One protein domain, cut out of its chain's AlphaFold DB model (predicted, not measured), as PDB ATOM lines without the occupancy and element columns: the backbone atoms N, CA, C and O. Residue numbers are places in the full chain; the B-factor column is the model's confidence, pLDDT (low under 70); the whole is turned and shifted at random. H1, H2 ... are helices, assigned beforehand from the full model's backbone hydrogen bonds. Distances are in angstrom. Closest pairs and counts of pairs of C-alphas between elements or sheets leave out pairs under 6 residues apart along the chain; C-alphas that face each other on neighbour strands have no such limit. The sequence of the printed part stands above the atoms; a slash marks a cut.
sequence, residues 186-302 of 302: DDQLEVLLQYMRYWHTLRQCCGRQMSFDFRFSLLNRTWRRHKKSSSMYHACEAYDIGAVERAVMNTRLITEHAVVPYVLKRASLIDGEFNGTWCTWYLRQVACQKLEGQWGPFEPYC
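This is residues 186 to 302 of the 302 residues of the protein "Hypothetical protein" of Alexandrium monilatum (UniProt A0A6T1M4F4). Three helices make a zigzag: H3 folds back along H1, and H6 folds back from H3. H2 meets H6 near their ends, about perpendicular to it, and makes a corner there; H4 packs on residues 191 to 195 of H1. The 117 residues include six named helices, H1 to H6, all helix in class though under half are in them, and no named strand. The whole is compact, radius of gyration of the C-alphas 14.8 A, spanning 44 by 39 by 21 A.

H1, residues 186 to 205, touches H3, residues 241 to 249, opposite ways, closest C-alphas Tyr 198 and Val 248, 5.5 A. H6, residues 278 to 288, touches H3, closest C-alphas Gly 242 and Thr 280, 5.6 A. O i to N i+4 pairs are within hydrogen-bond range throughout H2, residues 212 to 218, H3 and H6, and in 14 of 16 in H1.

H1 is 28.7 A long and begins at C-alpha 186 (12.476, -30.198, 23.760). H4 is residues 252 to 255, H5 262 to 265. H6, 15.3 A, ends at C-alpha 288 (14.043, 12.678, 33.913).

The printed part has no cut. H2 to H3 and H5 to H6 are long links. No printed residue is under 70.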
ATOM      1  N   ASP A 186      12.750 -30.684  22.402       98.12
ATOM      2  CA  ASP A 186      12.476 -30.198  23.760       98.12
ATOM      3  C   ASP A 186      13.554 -29.209  24.235       98.12
ATOM      4  O   ASP A 186      13.217 -28.182  24.821       98.12
ATOM      5  N   ASP A 187      14.822 -29.449  23.880       98.31
ATOM      6  CA  ASP A 187      15.939 -28.535  24.159       98.31
ATOM      7  C   ASP A 187      15.745 -27.173  23.470       98.31
ATOM      8  O   ASP A 187      15.788 -26.124  24.111       98.31
ATOM      9  N   GLN A 188      15.426 -27.164  22.170       98.19
ATOM     10  CA  GLN A 188      15.139 -25.921  21.444       98.19
ATOM     11  C   GLN A 188      13.915 -25.189  22.012       98.19
ATOM     12  O   GLN A 188      13.909 -23.957  22.081       98.19
ATOM     13  N   LEU A 189      12.872 -25.917  22.429       98.44
ATOM     14  CA  LEU A 189      11.717 -25.308  23.084       98.44
ATOM     15  C   LEU A 189      12.110 -24.674  24.425       98.44
ATOM     16  O   LEU A 189      11.644 -23.573  24.724       98.44
ATOM     17  N   GLU A 190      12.962 -25.322  25.217       98.50
ATOM     18  CA  GLU A 190      13.475 -24.761  26.467       98.50
ATOM     19  C   GLU A 190      14.241 -23.454  26.213       98.50
ATOM     20  O   GLU A 190      13.959 -22.441  26.862       98.50
ATOM     21  N   VAL A 191      15.126 -23.430  25.209       98.56
ATOM     22  CA  VAL A 191      15.854 -22.217  24.797       98.56
ATOM     23  C   VAL A 191      14.888 -21.102  24.380       98.56
ATOM     24  O   VAL A 191      15.029 -19.952  24.814       98.56
ATOM     25  N   LEU A 192      13.868 -21.432  23.582       98.50
ATOM     26  CA  LEU A 192      12.850 -20.477  23.145       98.50
ATOM     27  C   LEU A 192      12.036 -19.928  24.327       98.50
ATOM     28  O   LEU A 192      11.806 -18.721  24.406       98.50
ATOM     29  N   LEU A 193      11.613 -20.790  25.255       98.50
ATOM     30  CA  LEU A 193      10.881 -20.403  26.465       98.50
ATOM     31  C   LEU A 193      11.717 -19.487  27.357       98.50
ATOM     32  O   LEU A 193      11.208 -18.463  27.820       98.50
ATOM     33  N   GLN A 194      12.989 -19.828  27.576       98.25
ATOM     34  CA  GLN A 194      13.912 -19.038  28.385       98.25
ATOM     35  C   GLN A 194      14.061 -17.621  27.816       98.25
ATOM     36  O   GLN A 194      13.892 -16.642  28.545       98.25
ATOM     37  N   TYR A 195      14.308 -17.505  26.508       98.62
ATOM     38  CA  TYR A 195      14.393 -16.215  25.827       98.62
ATOM     39  C   TYR A 195      13.083 -15.429  25.909       98.62
ATOM     40  O   TYR A 195      13.060 -14.285  26.376       98.62
ATOM     41  N   MET A 196      11.972 -16.052  25.507       98.38
ATOM     42  CA  MET A 196      10.683 -15.373  25.424       98.38
ATOM     43  C   MET A 196      10.162 -14.943  26.791       98.38
ATOM     44  O   MET A 196       9.508 -13.906  26.866       98.38
ATOM     45  N   ARG A 197      10.481 -15.663  27.874       97.62
ATOM     46  CA  ARG A 197      10.154 -15.259  29.249       97.62
ATOM     47  C   ARG A 197      10.702 -13.870  29.565       97.62
ATOM     48  O   ARG A 197       9.943 -12.994  29.974       97.62
ATOM     49  N   TYR A 198      12.004 -13.665  29.380       98.38
ATOM     50  CA  TYR A 198      12.644 -12.402  29.739       98.38
ATOM     51  C   TYR A 198      12.334 -11.299  28.724       98.38
ATOM     52  O   TYR A 198      11.981 -10.183  29.112       98.38
ATOM     53  N   TRP A 199      12.371 -11.615  27.425       98.12
ATOM     54  CA  TRP A 199      12.047 -10.651  26.374       98.12
ATOM     55  C   TRP A 199      10.604 -10.136  26.496       98.12
ATOM     56  O   TRP A 199      10.359  -8.934  26.363       98.12
ATOM     57  N   HIS A 200       9.643 -11.017  26.815       96.06
ATOM     58  CA  HIS A 200       8.243 -10.641  27.025       96.06
ATOM     59  C   HIS A 200       8.077  -9.618  28.154       96.06
ATOM     60  O   HIS A 200       7.303  -8.673  28.004       96.06
ATOM     61  N   THR A 201       8.823  -9.766  29.250       96.56
ATOM     62  CA  THR A 201       8.851  -8.774  30.329       96.56
ATOM     63  C   THR A 201       9.431  -7.451  29.832       96.56
ATOM     64  O   THR A 201       8.793  -6.406  29.973       96.56
ATOM     65  N   LEU A 202      10.594  -7.469  29.168       97.62
ATOM     66  CA  LEU A 202      11.233  -6.237  28.695       97.62
ATOM     67  C   LEU A 202      10.367  -5.464  27.701       97.62
ATOM     68  O   LEU A 202      10.231  -4.257  27.850       97.62
ATOM     69  N   ARG A 203       9.700  -6.118  26.742       95.25
ATOM     70  CA  ARG A 203       8.828  -5.394  25.794       95.25
ATOM     71  C   ARG A 203       7.626  -4.706  26.452       95.25
ATOM     72  O   ARG A 203       7.003  -3.853  25.828       95.25
ATOM     73  N   GLN A 204       7.229  -5.122  27.656       94.62
ATOM     74  CA  GLN A 204       6.154  -4.479  28.415       94.62
ATOM     75  C   GLN A 204       6.689  -3.409  29.365       94.62
ATOM     76  O   GLN A 204       5.997  -2.425  29.613       94.62
ATOM     77  N   CYS A 205       7.909  -3.577  29.872       96.81
ATOM     78  CA  CYS A 205       8.466  -2.735  30.925       96.81
ATOM     79  C   CYS A 205       9.525  -1.744  30.448       96.81
ATOM     80  O   CYS A 205       9.923  -0.872  31.204       96.81
ATOM     81  N   CYS A 206      10.008  -1.863  29.220       96.62
ATOM     82  CA  CYS A 206      11.161  -1.125  28.737       96.62
ATOM     83  C   CYS A 206      10.963  -0.671  27.283       96.62
ATOM     84  O   CYS A 206      10.241  -1.292  26.500       96.62
ATOM     85  N   GLY A 207      11.593   0.452  26.933       96.06
ATOM     86  CA  GLY A 207      11.596   1.003  25.583       96.06
ATOM     87  C   GLY A 207      10.363   1.815  25.189       96.06
ATOM     88  O   GLY A 207       9.458   2.120  25.978       96.06
ATOM     89  N   ARG A 208      10.335   2.211  23.916       94.75
ATOM     90  CA  ARG A 208       9.323   3.115  23.349       94.75
ATOM     91  C   ARG A 208       7.931   2.500  23.324       94.75
ATOM     92  O   ARG A 208       6.950   3.234  23.374       94.75
ATOM     93  N   GLN A 209       7.841   1.173  23.267       92.19
ATOM     94  CA  GLN A 209       6.578   0.432  23.241       92.19
ATOM     95  C   GLN A 209       6.192  -0.190  24.594       92.19
ATOM     96  O   GLN A 209       5.303  -1.043  24.620       92.19
ATOM     97  N   MET A 210       6.814   0.249  25.696       94.75
ATOM     98  CA  MET A 210       6.424  -0.174  27.044       94.75
ATOM     99  C   MET A 210       4.952   0.150  27.355       94.75
ATOM    100  O   MET A 210       4.325   1.003  26.719       94.75
ATOM    101  N   SER A 211       4.419  -0.497  28.389       92.62
ATOM    102  CA  SER A 211       3.105  -0.217  28.958       92.62
ATOM    103  C   SER A 211       2.956   1.260  29.330       92.62
ATOM    104  O   SER A 211       3.823   1.836  29.992       92.62
ATOM    105  N   PHE A 212       1.821   1.857  28.957       91.19
ATOM    106  CA  PHE A 212       1.466   3.201  29.408       91.19
ATOM    107  C   PHE A 212       1.353   3.262  30.933       91.19
ATOM    108  O   PHE A 212       1.889   4.184  31.536       91.19
ATOM    109  N   ASP A 213       0.749   2.260  31.570       90.38
ATOM    110  CA  ASP A 213       0.607   2.197  33.028       90.38
ATOM    111  C   ASP A 213       1.969   2.267  33.733       90.38
ATOM    112  O   ASP A 213       2.141   3.039  34.682       90.38
ATOM    113  N   PHE A 214       2.961   1.519  33.231       93.38
ATOM    114  CA  PHE A 214       4.313   1.562  33.780       93.38
ATOM    115  C   PHE A 214       4.985   2.903  33.505       93.38
ATOM    116  O   PHE A 214       5.510   3.524  34.427       93.38
ATOM    117  N   ARG A 215       4.901   3.402  32.266       94.38
ATOM    118  CA  ARG A 215       5.458   4.706  31.889       94.38
ATOM    119  C   ARG A 215       4.942   5.819  32.800       94.38
ATOM    120  O   ARG A 215       5.737   6.573  33.344       94.38
ATOM    121  N   PHE A 216       3.634   5.887  33.036       92.94
ATOM    122  CA  PHE A 216       3.034   6.885  33.926       92.94
ATOM    123  C   PHE A 216       3.447   6.705  35.392       92.94
ATOM    124  O   PHE A 216       3.566   7.699  36.111       92.94
ATOM    125  N   SER A 217       3.717   5.472  35.834       91.75
ATOM    126  CA  SER A 217       4.247   5.225  37.179       91.75
ATOM    127  C   SER A 217       5.639   5.840  37.381       91.75
ATOM    128  O   SER A 217       5.869   6.462  38.415       91.75
ATOM    129  N   LEU A 218       6.514   5.782  36.368       93.94
ATOM    130  CA  LEU A 218       7.849   6.406  36.395       93.94
ATOM    131  C   LEU A 218       7.779   7.936  36.456       93.94
ATOM    132  O   LEU A 218       8.695   8.583  36.953       93.94
ATOM    133  N   LEU A 219       6.686   8.516  35.958       94.69
ATOM    134  CA  LEU A 219       6.434   9.959  35.964       94.69
ATOM    135  C   LEU A 219       5.744  10.448  37.246       94.69
ATOM    136  O   LEU A 219       5.373  11.618  37.321       94.69
ATOM    137  N   ASN A 220       5.524   9.561  38.224       91.62
ATOM    138  CA  ASN A 220       4.726   9.817  39.423       91.62
ATOM    139  C   ASN A 220       3.332  10.398  39.106       91.62
ATOM    140  O   ASN A 220       2.843  11.308  39.776       91.62
ATOM    141  N   ARG A 221       2.694   9.897  38.040       88.31
ATOM    142  CA  ARG A 221       1.358  10.330  37.616       88.31
ATOM    143  C   ARG A 221       0.301   9.280  37.918       88.31
ATOM    144  O   ARG A 221       0.533   8.070  37.838       88.31
ATOM    145  N   THR A 222      -0.903   9.758  38.210       77.69
ATOM    146  CA  THR A 222      -2.094   8.918  38.324       77.69
ATOM    147  C   THR A 222      -2.621   8.592  36.930       77.69
ATOM    148  O   THR A 222      -3.078   9.473  36.205       77.69
ATOM    149  N   TRP A 223      -2.575   7.316  36.564       80.50
ATOM    150  CA  TRP A 223      -3.232   6.765  35.380       80.50
ATOM    151  C   TRP A 223      -4.185   5.651  35.815       80.50
ATOM    152  O   TRP A 223      -4.079   5.157  36.942       80.50
ATOM    153  N   ARG A 224      -5.119   5.251  34.945       77.25
ATOM    154  CA  ARG A 224      -6.013   4.109  35.183       77.25
ATOM    155  C   ARG A 224      -5.200   2.813  35.200       77.25
ATOM    156  O   ARG A 224      -5.190   2.082  34.221       77.25
ATOM    157  N   ARG A 225      -4.517   2.550  36.316       78.19
ATOM    158  CA  ARG A 225      -3.732   1.335  36.507       78.19
ATOM    159  C   ARG A 225      -4.659   0.138  36.409       78.19
ATOM    160  O   ARG A 225      -5.664   0.062  37.124       78.19
ATOM    161  N   HIS A 226      -4.306  -0.807  35.550       82.31
ATOM    162  CA  HIS A 226      -4.919  -2.120  35.586       82.31
ATOM    163  C   HIS A 226      -4.781  -2.701  37.001       82.31
ATOM    164  O   HIS A 226      -3.724  -2.628  37.631       82.31
ATOM    165  N   LYS A 227      -5.880  -3.249  37.537       85.31
ATOM    166  CA  LYS A 227      -5.863  -3.927  38.842       85.31
ATOM    167  C   LYS A 227      -4.864  -5.082  38.787       85.31
ATOM    168  O   LYS A 227      -4.774  -5.733  37.754       85.31
ATOM    169  N   LYS A 228      -4.210  -5.413  39.907       83.81
ATOM    170  CA  LYS A 228      -3.282  -6.561  39.985       83.81
ATOM    171  C   LYS A 228      -3.909  -7.898  39.554       83.81
ATOM    172  O   LYS A 228      -3.199  -8.785  39.109       83.81
ATOM    173  N   SER A 229      -5.232  -8.032  39.669       84.88
ATOM    174  CA  SER A 229      -5.999  -9.198  39.211       84.88
ATOM    175  C   SER A 229      -6.335  -9.191  37.714       84.88
ATOM    176  O   SER A 229      -6.912 -10.151  37.209       84.88
ATOM    177  N   SER A 230      -6.039  -8.107  36.996       85.56
ATOM    178  CA  SER A 230      -6.282  -8.001  35.561       85.56
ATOM    179  C   SER A 230      -5.212  -8.760  34.787       85.56
ATOM    180  O   SER A 230      -4.026  -8.599  35.048       85.56
ATOM    181  N   SER A 231      -5.615  -9.487  33.747       78.31
ATOM    182  CA  SER A 231      -4.684 -10.093  32.785       78.31
ATOM    183  C   SER A 231      -3.868  -9.070  31.981       78.31
ATOM    184  O   SER A 231      -2.918  -9.445  31.305       78.31
ATOM    185  N   MET A 232      -4.225  -7.783  32.041       80.00
ATOM    186  CA  MET A 232      -3.468  -6.685  31.426       80.00
ATOM    187  C   MET A 232      -2.423  -6.076  32.374       80.00
ATOM    188  O   MET A 232      -1.682  -5.179  31.975       80.00
ATOM    189  N   TYR A 233      -2.361  -6.528  33.629       86.62
ATOM    190  CA  TYR A 233      -1.364  -6.065  34.584       86.62
ATOM    191  C   TYR A 233       0.010  -6.664  34.258       86.62
ATOM    192  O   TYR A 233       0.194  -7.877  34.257       86.62
ATOM    193  N   HIS A 234       0.978  -5.793  33.980       84.94
ATOM    194  CA  HIS A 234       2.322  -6.157  33.510       84.94
ATOM    195  C   HIS A 234       3.338  -6.404  34.642       84.94
ATOM    196  O   HIS A 234       4.425  -6.914  34.384       84.94
ATOM    197  N   ALA A 235       3.010  -6.028  35.887       91.88
ATOM    198  CA  ALA A 235       3.851  -6.211  37.079       91.88
ATOM    199  C   ALA A 235       5.300  -5.693  36.939       91.88
ATOM    200  O   ALA A 235       6.230  -6.275  37.489       91.88
ATOM    201  N   CYS A 236       5.512  -4.596  36.209       95.06
ATOM    202  CA  CYS A 236       6.864  -4.112  35.893       95.06
ATOM    203  C   CYS A 236       7.613  -3.623  37.138       95.06
ATOM    204  O   CYS A 236       8.828  -3.750  37.221       95.06
ATOM    205  N   GLU A 237       6.876  -3.124  38.125       92.44
ATOM    206  CA  GLU A 237       7.379  -2.715  39.434       92.44
ATOM    207  C   GLU A 237       7.904  -3.875  40.294       92.44
ATOM    208  O   GLU A 237       8.581  -3.629  41.287       92.44
ATOM    209  N   ALA A 238       7.581  -5.124  39.946       94.38
ATOM    210  CA  ALA A 238       8.023  -6.303  40.684       94.38
ATOM    211  C   ALA A 238       9.370  -6.854  40.186       94.38
ATOM    212  O   ALA A 238       9.916  -7.768  40.801       94.38
ATOM    213  N   TYR A 239       9.898  -6.330  39.077       96.81
ATOM    214  CA  TYR A 239      11.121  -6.825  38.454       96.81
ATOM    215  C   TYR A 239      12.276  -5.834  38.615       96.81
ATOM    216  O   TYR A 239      12.122  -4.635  38.387       96.81
ATOM    217  N   ASP A 240      13.477  -6.353  38.881       97.94
ATOM    218  CA  ASP A 240      14.711  -5.634  38.559       97.94
ATOM    219  C   ASP A 240      14.907  -5.684  37.037       97.94
ATOM    220  O   ASP A 240      15.399  -6.667  36.481       97.94
ATOM    221  N   ILE A 241      14.481  -4.622  36.349       98.00
ATOM    222  CA  ILE A 241      14.525  -4.544  34.883       98.00
ATOM    223  C   ILE A 241      15.955  -4.683  34.340       98.00
ATOM    224  O   ILE A 241      16.142  -5.283  33.282       98.00
ATOM    225  N   GLY A 242      16.965  -4.194  35.066       98.19
ATOM    226  CA  GLY A 242      18.361  -4.360  34.664       98.19
ATOM    227  C   GLY A 242      18.804  -5.822  34.756       98.19
ATOM    228  O   GLY A 242      19.483  -6.326  33.862       98.19
ATOM    229  N   ALA A 243      18.383  -6.535  35.806       98.50
ATOM    230  CA  ALA A 243      18.634  -7.970  35.921       98.50
ATOM    231  C   ALA A 243      17.913  -8.773  34.828       98.50
ATOM    232  O   ALA A 243      18.509  -9.691  34.270       98.50
ATOM    233  N   VAL A 244      16.677  -8.406  34.471       98.56
ATOM    234  CA  VAL A 244      15.939  -9.051  33.370       98.56
ATOM    235  C   VAL A 244      16.631  -8.819  32.020       98.56
ATOM    236  O   VAL A 244      16.719  -9.750  31.224       98.56
ATOM    237  N   GLU A 245      17.168  -7.623  31.760       98.62
ATOM    238  CA  GLU A 245      17.945  -7.353  30.539       98.62
ATOM    239  C   GLU A 245      19.202  -8.219  30.457       98.62
ATOM    240  O   GLU A 245      19.423  -8.891  29.449       98.62
ATOM    241  N   ARG A 246      19.992  -8.272  31.535       98.56
ATOM    242  CA  ARG A 246      21.156  -9.168  31.604       98.56
ATOM    243  C   ARG A 246      20.752 -10.631  31.432       98.56
ATOM    244  O   ARG A 246      21.458 -11.378  30.764       98.56
ATOM    245  N   ALA A 247      19.604 -11.030  31.979       98.50
ATOM    246  CA  ALA A 247      19.084 -12.377  31.809       98.50
ATOM    247  C   ALA A 247      18.748 -12.690  30.342       98.50
ATOM    248  O   ALA A 247      19.146 -13.756  29.892       98.50
ATOM    249  N   VAL A 248      18.116 -11.779  29.577       98.00
ATOM    250  CA  VAL A 248      17.918 -11.949  28.114       98.00
ATOM    251  C   VAL A 248      19.253 -12.158  27.406       98.00
ATOM    252  O   VAL A 248      19.393 -13.095  26.619       98.00
ATOM    253  N   MET A 249      20.229 -11.293  27.688       97.94
ATOM    254  CA  MET A 249      21.538 -11.316  27.028       97.94
ATOM    255  C   MET A 249      22.327 -12.597  27.312       97.94
ATOM    256  O   MET A 249      23.101 -13.027  26.466       97.94
ATOM    257  N   ASN A 250      22.078 -13.227  28.462       98.19
ATOM    258  CA  ASN A 250      22.701 -14.483  28.877       98.19
ATOM    259  C   ASN A 250      21.871 -15.729  28.515       98.19
ATOM    260  O   ASN A 250      22.182 -16.824  28.979       98.19
ATOM    261  N   THR A 251      20.800 -15.598  27.728       98.50
ATOM    262  CA  THR A 251      20.055 -16.771  27.243       98.50
ATOM    263  C   THR A 251      20.890 -17.570  26.252       98.50
ATOM    264  O   THR A 251      21.699 -17.009  25.506       98.50
ATOM    265  N   ARG A 252      20.647 -18.881  26.185       98.31
ATOM    266  CA  ARG A 252      21.287 -19.762  25.195       98.31
ATOM    267  C   ARG A 252      21.043 -19.285  23.761       98.31
ATOM    268  O   ARG A 252      21.963 -19.254  22.956       98.31
ATOM    269  N   LEU A 253      19.841 -18.767  23.475       97.94
ATOM    270  CA  LEU A 253      19.504 -18.194  22.166       97.94
ATOM    271  C   LEU A 253      20.493 -17.094  21.743       97.94
ATOM    272  O   LEU A 253      20.892 -17.049  20.584       97.94
ATOM    273  N   ILE A 254      20.885 -16.210  22.665       97.50
ATOM    274  CA  ILE A 254      21.776 -15.080  22.367       97.50
ATOM    275  C   ILE A 254      23.254 -15.480  22.433       97.50
ATOM    276  O   ILE A 254      24.053 -14.950  21.666       97.50
ATOM    277  N   THR A 255      23.618 -16.383  23.344       97.38
ATOM    278  CA  THR A 255      25.023 -16.709  23.648       97.38
ATOM    279  C   THR A 255      25.602 -17.833  22.794       97.38
ATOM    280  O   THR A 255      26.799 -17.818  22.524       97.38
ATOM    281  N   GLU A 256      24.783 -18.782  22.331       96.19
ATOM    282  CA  GLU A 256      25.249 -19.940  21.551       96.19
ATOM    283  C   GLU A 256      25.326 -19.664  20.038       96.19
ATOM    284  O   GLU A 256      25.907 -20.456  19.301       96.19
ATOM    285  N   HIS A 257      24.789 -18.536  19.558       95.19
ATOM    286  CA  HIS A 257      24.792 -18.186  18.135       95.19
ATOM    287  C   HIS A 257      25.779 -17.048  17.854       95.19
ATOM    288  O   HIS A 257      25.644 -15.944  18.382       95.19
ATOM    289  N   ALA A 258      26.750 -17.299  16.967       86.88
ATOM    290  CA  ALA A 258      27.779 -16.321  16.595       86.88
ATOM    291  C   ALA A 258      27.191 -15.034  15.989       86.88
ATOM    292  O   ALA A 258      27.700 -13.935  16.211       86.88
ATOM    293  N   VAL A 259      26.092 -15.172  15.243       93.88
ATOM    294  CA  VAL A 259      25.321 -14.067  14.677       93.88
ATOM    295  C   VAL A 259      23.887 -14.195  15.166       93.88
ATOM    296  O   VAL A 259      23.285 -15.258  15.102       93.88
ATOM    297  N   VAL A 260      23.327 -13.098  15.663       95.50
ATOM    298  CA  VAL A 260      21.945 -13.048  16.139       95.50
ATOM    299  C   VAL A 260      21.243 -11.917  15.397       95.50
ATOM    300  O   VAL A 260      21.745 -10.788  15.442       95.50
ATOM    301  N   PRO A 261      20.086 -12.166  14.754       96.00
ATOM    302  CA  PRO A 261      19.291 -11.114  14.140       96.00
ATOM    303  C   PRO A 261      19.066  -9.951  15.110       96.00
ATOM    304  O   PRO A 261      18.575 -10.152  16.220       96.00
ATOM    305  N   TYR A 262      19.386  -8.725  14.683       94.88
ATOM    306  CA  TYR A 262      19.373  -7.537  15.552       94.88
ATOM    307  C   TYR A 262      18.043  -7.339  16.296       94.88
ATOM    308  O   TYR A 262      18.016  -6.827  17.414       94.88
ATOM    309  N   VAL A 263      16.923  -7.771  15.702       95.94
ATOM    310  CA  VAL A 263      15.597  -7.678  16.323       95.94
ATOM    311  C   VAL A 263      15.513  -8.463  17.633       95.94
ATOM    312  O   VAL A 263      14.825  -8.010  18.543       95.94
ATOM    313  N   LEU A 264      16.229  -9.587  17.762       97.44
ATOM    314  CA  LEU A 264      16.225 -10.434  18.962       97.44
ATOM    315  C   LEU A 264      17.000  -9.798  20.131       97.44
ATOM    316  O   LEU A 264      16.903 -10.241  21.270       97.44
ATOM    317  N   LYS A 265      17.748  -8.720  19.870       96.94
ATOM    318  CA  LYS A 265      18.471  -7.936  20.879       96.94
ATOM    319  C   LYS A 265      17.756  -6.630  21.226       96.94
ATOM    320  O   LYS A 265      18.388  -5.718  21.741       96.94
ATOM    321  N   ARG A 266      16.460  -6.479  20.916       96.94
ATOM    322  CA  ARG A 266      15.711  -5.225  21.131       96.94
ATOM    323  C   ARG A 266      14.314  -5.471  21.687       96.94
ATOM    324  O   ARG A 266      13.647  -6.437  21.319       96.94
ATOM    325  N   ALA A 267      13.819  -4.540  22.506       94.69
ATOM    326  CA  ALA A 267      12.441  -4.572  23.013       94.69
ATOM    327  C   ALA A 267      11.410  -4.277  21.905       94.69
ATOM    328  O   ALA A 267      10.323  -4.860  21.870       94.69
ATOM    329  N   SER A 268      11.763  -3.397  20.964       92.06
ATOM    330  CA  SER A 268      11.004  -3.130  19.743       92.06
ATOM    331  C   SER A 268      11.924  -2.686  18.601       92.06
ATOM    332  O   SER A 268      13.111  -2.437  18.782       92.06
ATOM    333  N   LEU A 269      11.369  -2.562  17.395       88.94
ATOM    334  CA  LEU A 269      12.123  -2.192  16.187       88.94
ATOM    335  C   LEU A 269      12.703  -0.769  16.223       88.94
ATOM    336  O   LEU A 269      13.594  -0.455  15.443       88.94
ATOM    337  N   ILE A 270      12.176   0.089  17.096       91.50
ATOM    338  CA  ILE A 270      12.559   1.505  17.218       91.50
ATOM    339  C   ILE A 270      13.378   1.783  18.484       91.50
ATOM    340  O   ILE A 270      13.595   2.945  18.830       91.50
ATOM    341  N   ASP A 271      13.766   0.723  19.188       94.94
ATOM    342  CA  ASP A 271      14.572   0.772  20.400       94.94
ATOM    343  C   ASP A 271      16.050   0.490  20.092       94.94
ATOM    344  O   ASP A 271      16.396  -0.021  19.021       94.94
ATOM    345  N   GLY A 272      16.916   0.845  21.044       95.81
ATOM    346  CA  GLY A 272      18.325   0.463  21.016       95.81
ATOM    347  C   GLY A 272      18.517  -1.009  21.378       95.81
ATOM    348  O   GLY A 272      17.592  -1.676  21.845       95.81
ATOM    349  N   GLU A 273      19.724  -1.512  21.128       97.50
ATOM    350  CA  GLU A 273      20.087  -2.885  21.476       97.50
ATOM    351  C   GLU A 273      20.328  -3.038  22.970       97.50
ATOM    352  O   GLU A 273      20.904  -2.167  23.624       97.50
ATOM    353  N   PHE A 274      19.890  -4.178  23.491       97.88
ATOM    354  CA  PHE A 274      20.216  -4.622  24.827       97.88
ATOM    355  C   PHE A 274      21.729  -4.767  24.952       97.88
ATOM    356  O   PHE A 274      22.397  -5.377  24.116       97.88
ATOM    357  N   ASN A 275      22.258  -4.202  26.027       97.31
ATOM    358  CA  ASN A 275      23.678  -4.248  26.366       97.31
ATOM    359  C   ASN A 275      23.893  -4.555  27.859       97.31
ATOM    360  O   ASN A 275      24.997  -4.415  28.375       97.31
ATOM    361  N   GLY A 276      22.825  -4.954  28.562       97.62
ATOM    362  CA  GLY A 276      22.810  -5.229  29.999       97.62
ATOM    363  C   GLY A 276      22.524  -4.002  30.871       97.62
ATOM    364  O   GLY A 276      22.379  -4.148  32.088       97.62
ATOM    365  N   THR A 277      22.438  -2.813  30.265       98.12
ATOM    366  CA  THR A 277      22.156  -1.536  30.942       98.12
ATOM    367  C   THR A 277      21.188  -0.630  30.176       98.12
ATOM    368  O   THR A 277      20.773   0.405  30.708       98.12
ATOM    369  N   TRP A 278      20.808  -0.987  28.944       98.06
ATOM    370  CA  TRP A 278      20.030  -0.136  28.050       98.06
ATOM    371  C   TRP A 278      18.657   0.185  28.634       98.06
ATOM    372  O   TRP A 278      18.218   1.335  28.598       98.06
ATOM    373  N   CYS A 279      17.991  -0.798  29.235       98.25
ATOM    374  CA  CYS A 279      16.690  -0.597  29.848       98.25
ATOM    375  C   CYS A 279      16.767   0.303  31.075       98.25
ATOM    376  O   CYS A 279      15.958   1.222  31.201       98.25
ATOM    377  N   THR A 280      17.748   0.103  31.955       97.94
ATOM    378  CA  THR A 280      17.951   0.985  33.115       97.94
ATOM    379  C   THR A 280      18.225   2.420  32.669       97.94
ATOM    380  O   THR A 280      17.609   3.354  33.188       97.94
ATOM    381  N   TRP A 281      19.084   2.602  31.660       97.94
ATOM    382  CA  TRP A 281      19.329   3.906  31.047       97.94
ATOM    383  C   TRP A 281      18.039   4.518  30.484       97.94
ATOM    384  O   TRP A 281      17.705   5.654  30.818       97.94
ATOM    385  N   TYR A 282      17.270   3.766  29.692       98.00
ATOM    386  CA  TYR A 282      16.047   4.255  29.055       98.00
ATOM    387  C   TYR A 282      14.992   4.679  30.088       98.00
ATOM    388  O   TYR A 282      14.373   5.734  29.947       98.00
ATOM    389  N   LEU A 283      14.798   3.896  31.155       97.62
ATOM    390  CA  LEU A 283      13.854   4.228  32.228       97.62
ATOM    391  C   LEU A 283      14.245   5.515  32.964       97.62
ATOM    392  O   LEU A 283      13.372   6.338  33.254       97.62
ATOM    393  N   ARG A 284      15.548   5.738  33.191       97.62
ATOM    394  CA  ARG A 284      16.065   7.002  33.738       97.62
ATOM    395  C   ARG A 284      15.733   8.181  32.823       97.62
ATOM    396  O   ARG A 284      15.278   9.210  33.322       97.62
ATOM    397  N   GLN A 285      15.892   8.024  31.504       97.88
ATOM    398  CA  GLN A 285      15.526   9.072  30.543       97.88
ATOM    399  C   GLN A 285      14.031   9.387  30.580       97.88
ATOM    400  O   GLN A 285      13.653  10.554  30.606       97.88
ATOM    401  N   VAL A 286      13.176   8.361  30.625       96.88
ATOM    402  CA  VAL A 286      11.719   8.548  30.697       96.88
ATOM    403  C   VAL A 286      11.331   9.374  31.916       96.88
ATOM    404  O   VAL A 286      10.578  10.336  31.767       96.88
ATOM    405  N   ALA A 287      11.867   9.036  33.091       96.50
ATOM    406  CA  ALA A 287      11.587   9.755  34.329       96.50
ATOM    407  C   ALA A 287      12.113  11.200  34.292       96.50
ATOM    408  O   ALA A 287      11.377  12.140  34.589       96.50
ATOM    409  N   CYS A 288      13.370  11.384  33.885       97.12
ATOM    410  CA  CYS A 288      14.043  12.678  33.913       97.12
ATOM    411  C   CYS A 288      13.497  13.663  32.865       97.12
ATOM    412  O   CYS A 288      13.178  14.806  33.190       97.12
ATOM    413  N   GLN A 289      13.321  13.209  31.621       97.00
ATOM    414  CA  GLN A 289      12.829  14.033  30.508       97.00
ATOM    415  C   GLN A 289      11.296  14.087  30.428       97.00
ATOM    416  O   GLN A 289      10.744  14.713  29.527       97.00
ATOM    417  N   LYS A 290      10.591  13.428  31.358       96.25
ATOM    418  CA  LYS A 290       9.123  13.362  31.420       96.25
ATOM    419  C   LYS A 290       8.478  12.859  30.117       96.25
ATOM    420  O   LYS A 290       7.519  13.440  29.613       96.25
ATOM    421  N   LEU A 291       8.993  11.760  29.561       94.69
ATOM    422  CA  LEU A 291       8.558  11.229  28.260       94.69
ATOM    423  C   LEU A 291       7.196  10.512  28.352       94.69
ATOM    424  O   LEU A 291       7.136   9.311  28.608       94.69
ATOM    425  N   GLU A 292       6.096  11.219  28.092       89.19
ATOM    426  CA  GLU A 292       4.726  10.676  28.223       89.19
ATOM    427  C   GLU A 292       4.296   9.738  27.081       89.19
ATOM    428  O   GLU A 292       3.579   8.761  27.297       89.19
ATOM    429  N   GLY A 293       4.725  10.032  25.851       87.50
ATOM    430  CA  GLY A 293       4.344   9.288  24.644       87.50
ATOM    431  C   GLY A 293       5.327   8.181  24.260       87.50
ATOM    432  O   GLY A 293       6.262   7.874  24.985       87.50
ATOM    433  N   GLN A 294       5.185   7.621  23.055       86.88
ATOM    434  CA  GLN A 294       6.131   6.633  22.487       86.88
ATOM    435  C   GLN A 294       7.411   7.308  21.940       86.88
ATOM    436  O   GLN A 294       8.025   6.871  20.961       86.88
ATOM    437  N   TRP A 295       7.808   8.418  22.561       88.50
ATOM    438  CA  TRP A 295       8.972   9.214  22.201       88.50
ATOM    439  C   TRP A 295      10.254   8.547  22.706       88.50
ATOM    440  O   TRP A 295      10.259   7.863  23.735       88.50
ATOM    441  N   GLY A 296      11.325   8.695  21.930       91.31
ATOM    442  CA  GLY A 296      12.666   8.336  22.378       91.31
ATOM    443  C   GLY A 296      13.261   9.461  23.234       91.31
ATOM    444  O   GLY A 296      12.777  10.591  23.139       91.31
ATOM    445  N   PRO A 297      14.286   9.167  24.047       94.62
ATOM    446  CA  PRO A 297      15.104  10.188  24.688       94.62
ATOM    447  C   PRO A 297      15.716  11.138  23.656       94.62
ATOM    448  O   PRO A 297      16.082  10.702  22.563       94.62
ATOM    449  N   PHE A 298      15.848  12.412  24.011       95.25
ATOM    450  CA  PHE A 298      16.490  13.438  23.183       95.25
ATOM    451  C   PHE A 298      17.714  14.023  23.891       95.25
ATOM    452  O   PHE A 298      17.808  13.966  25.115       95.25
ATOM    453  N   GLU A 299      18.668  14.551  23.127       94.38
ATOM    454  CA  GLU A 299      19.847  15.209  23.690       94.38
ATOM    455  C   GLU A 299      19.511  16.623  24.211       94.38
ATOM    456  O   GLU A 299      18.676  17.308  23.611       94.38
ATOM    457  N   PRO A 300      20.158  17.087  25.298       94.31
ATOM    458  CA  PRO A 300      21.099  16.338  26.133       94.31
ATOM    459  C   PRO A 300      20.387  15.280  26.994       94.31
ATOM    460  O   PRO A 300      19.312  15.514  27.550       94.31
ATOM    461  N   TYR A 301      21.000  14.100  27.102       95.94
ATOM    462  CA  TYR A 301      20.500  13.036  27.971       95.94
ATOM    463  C   TYR A 301      20.703  13.372  29.450       95.94
ATOM    464  O   TYR A 301      21.546  14.195  29.810       95.94
ATOM    465  N   CYS A 302      19.945  12.681  30.298       92.31
ATOM    466  CA  CYS A 302      20.221  12.583  31.726       92.31
ATOM    467  C   CYS A 302      21.237  11.448  31.989       92.31
ATOM    468  O   CYS A 302      22.062  11.589  32.909       92.31
TER     469      CYS A 302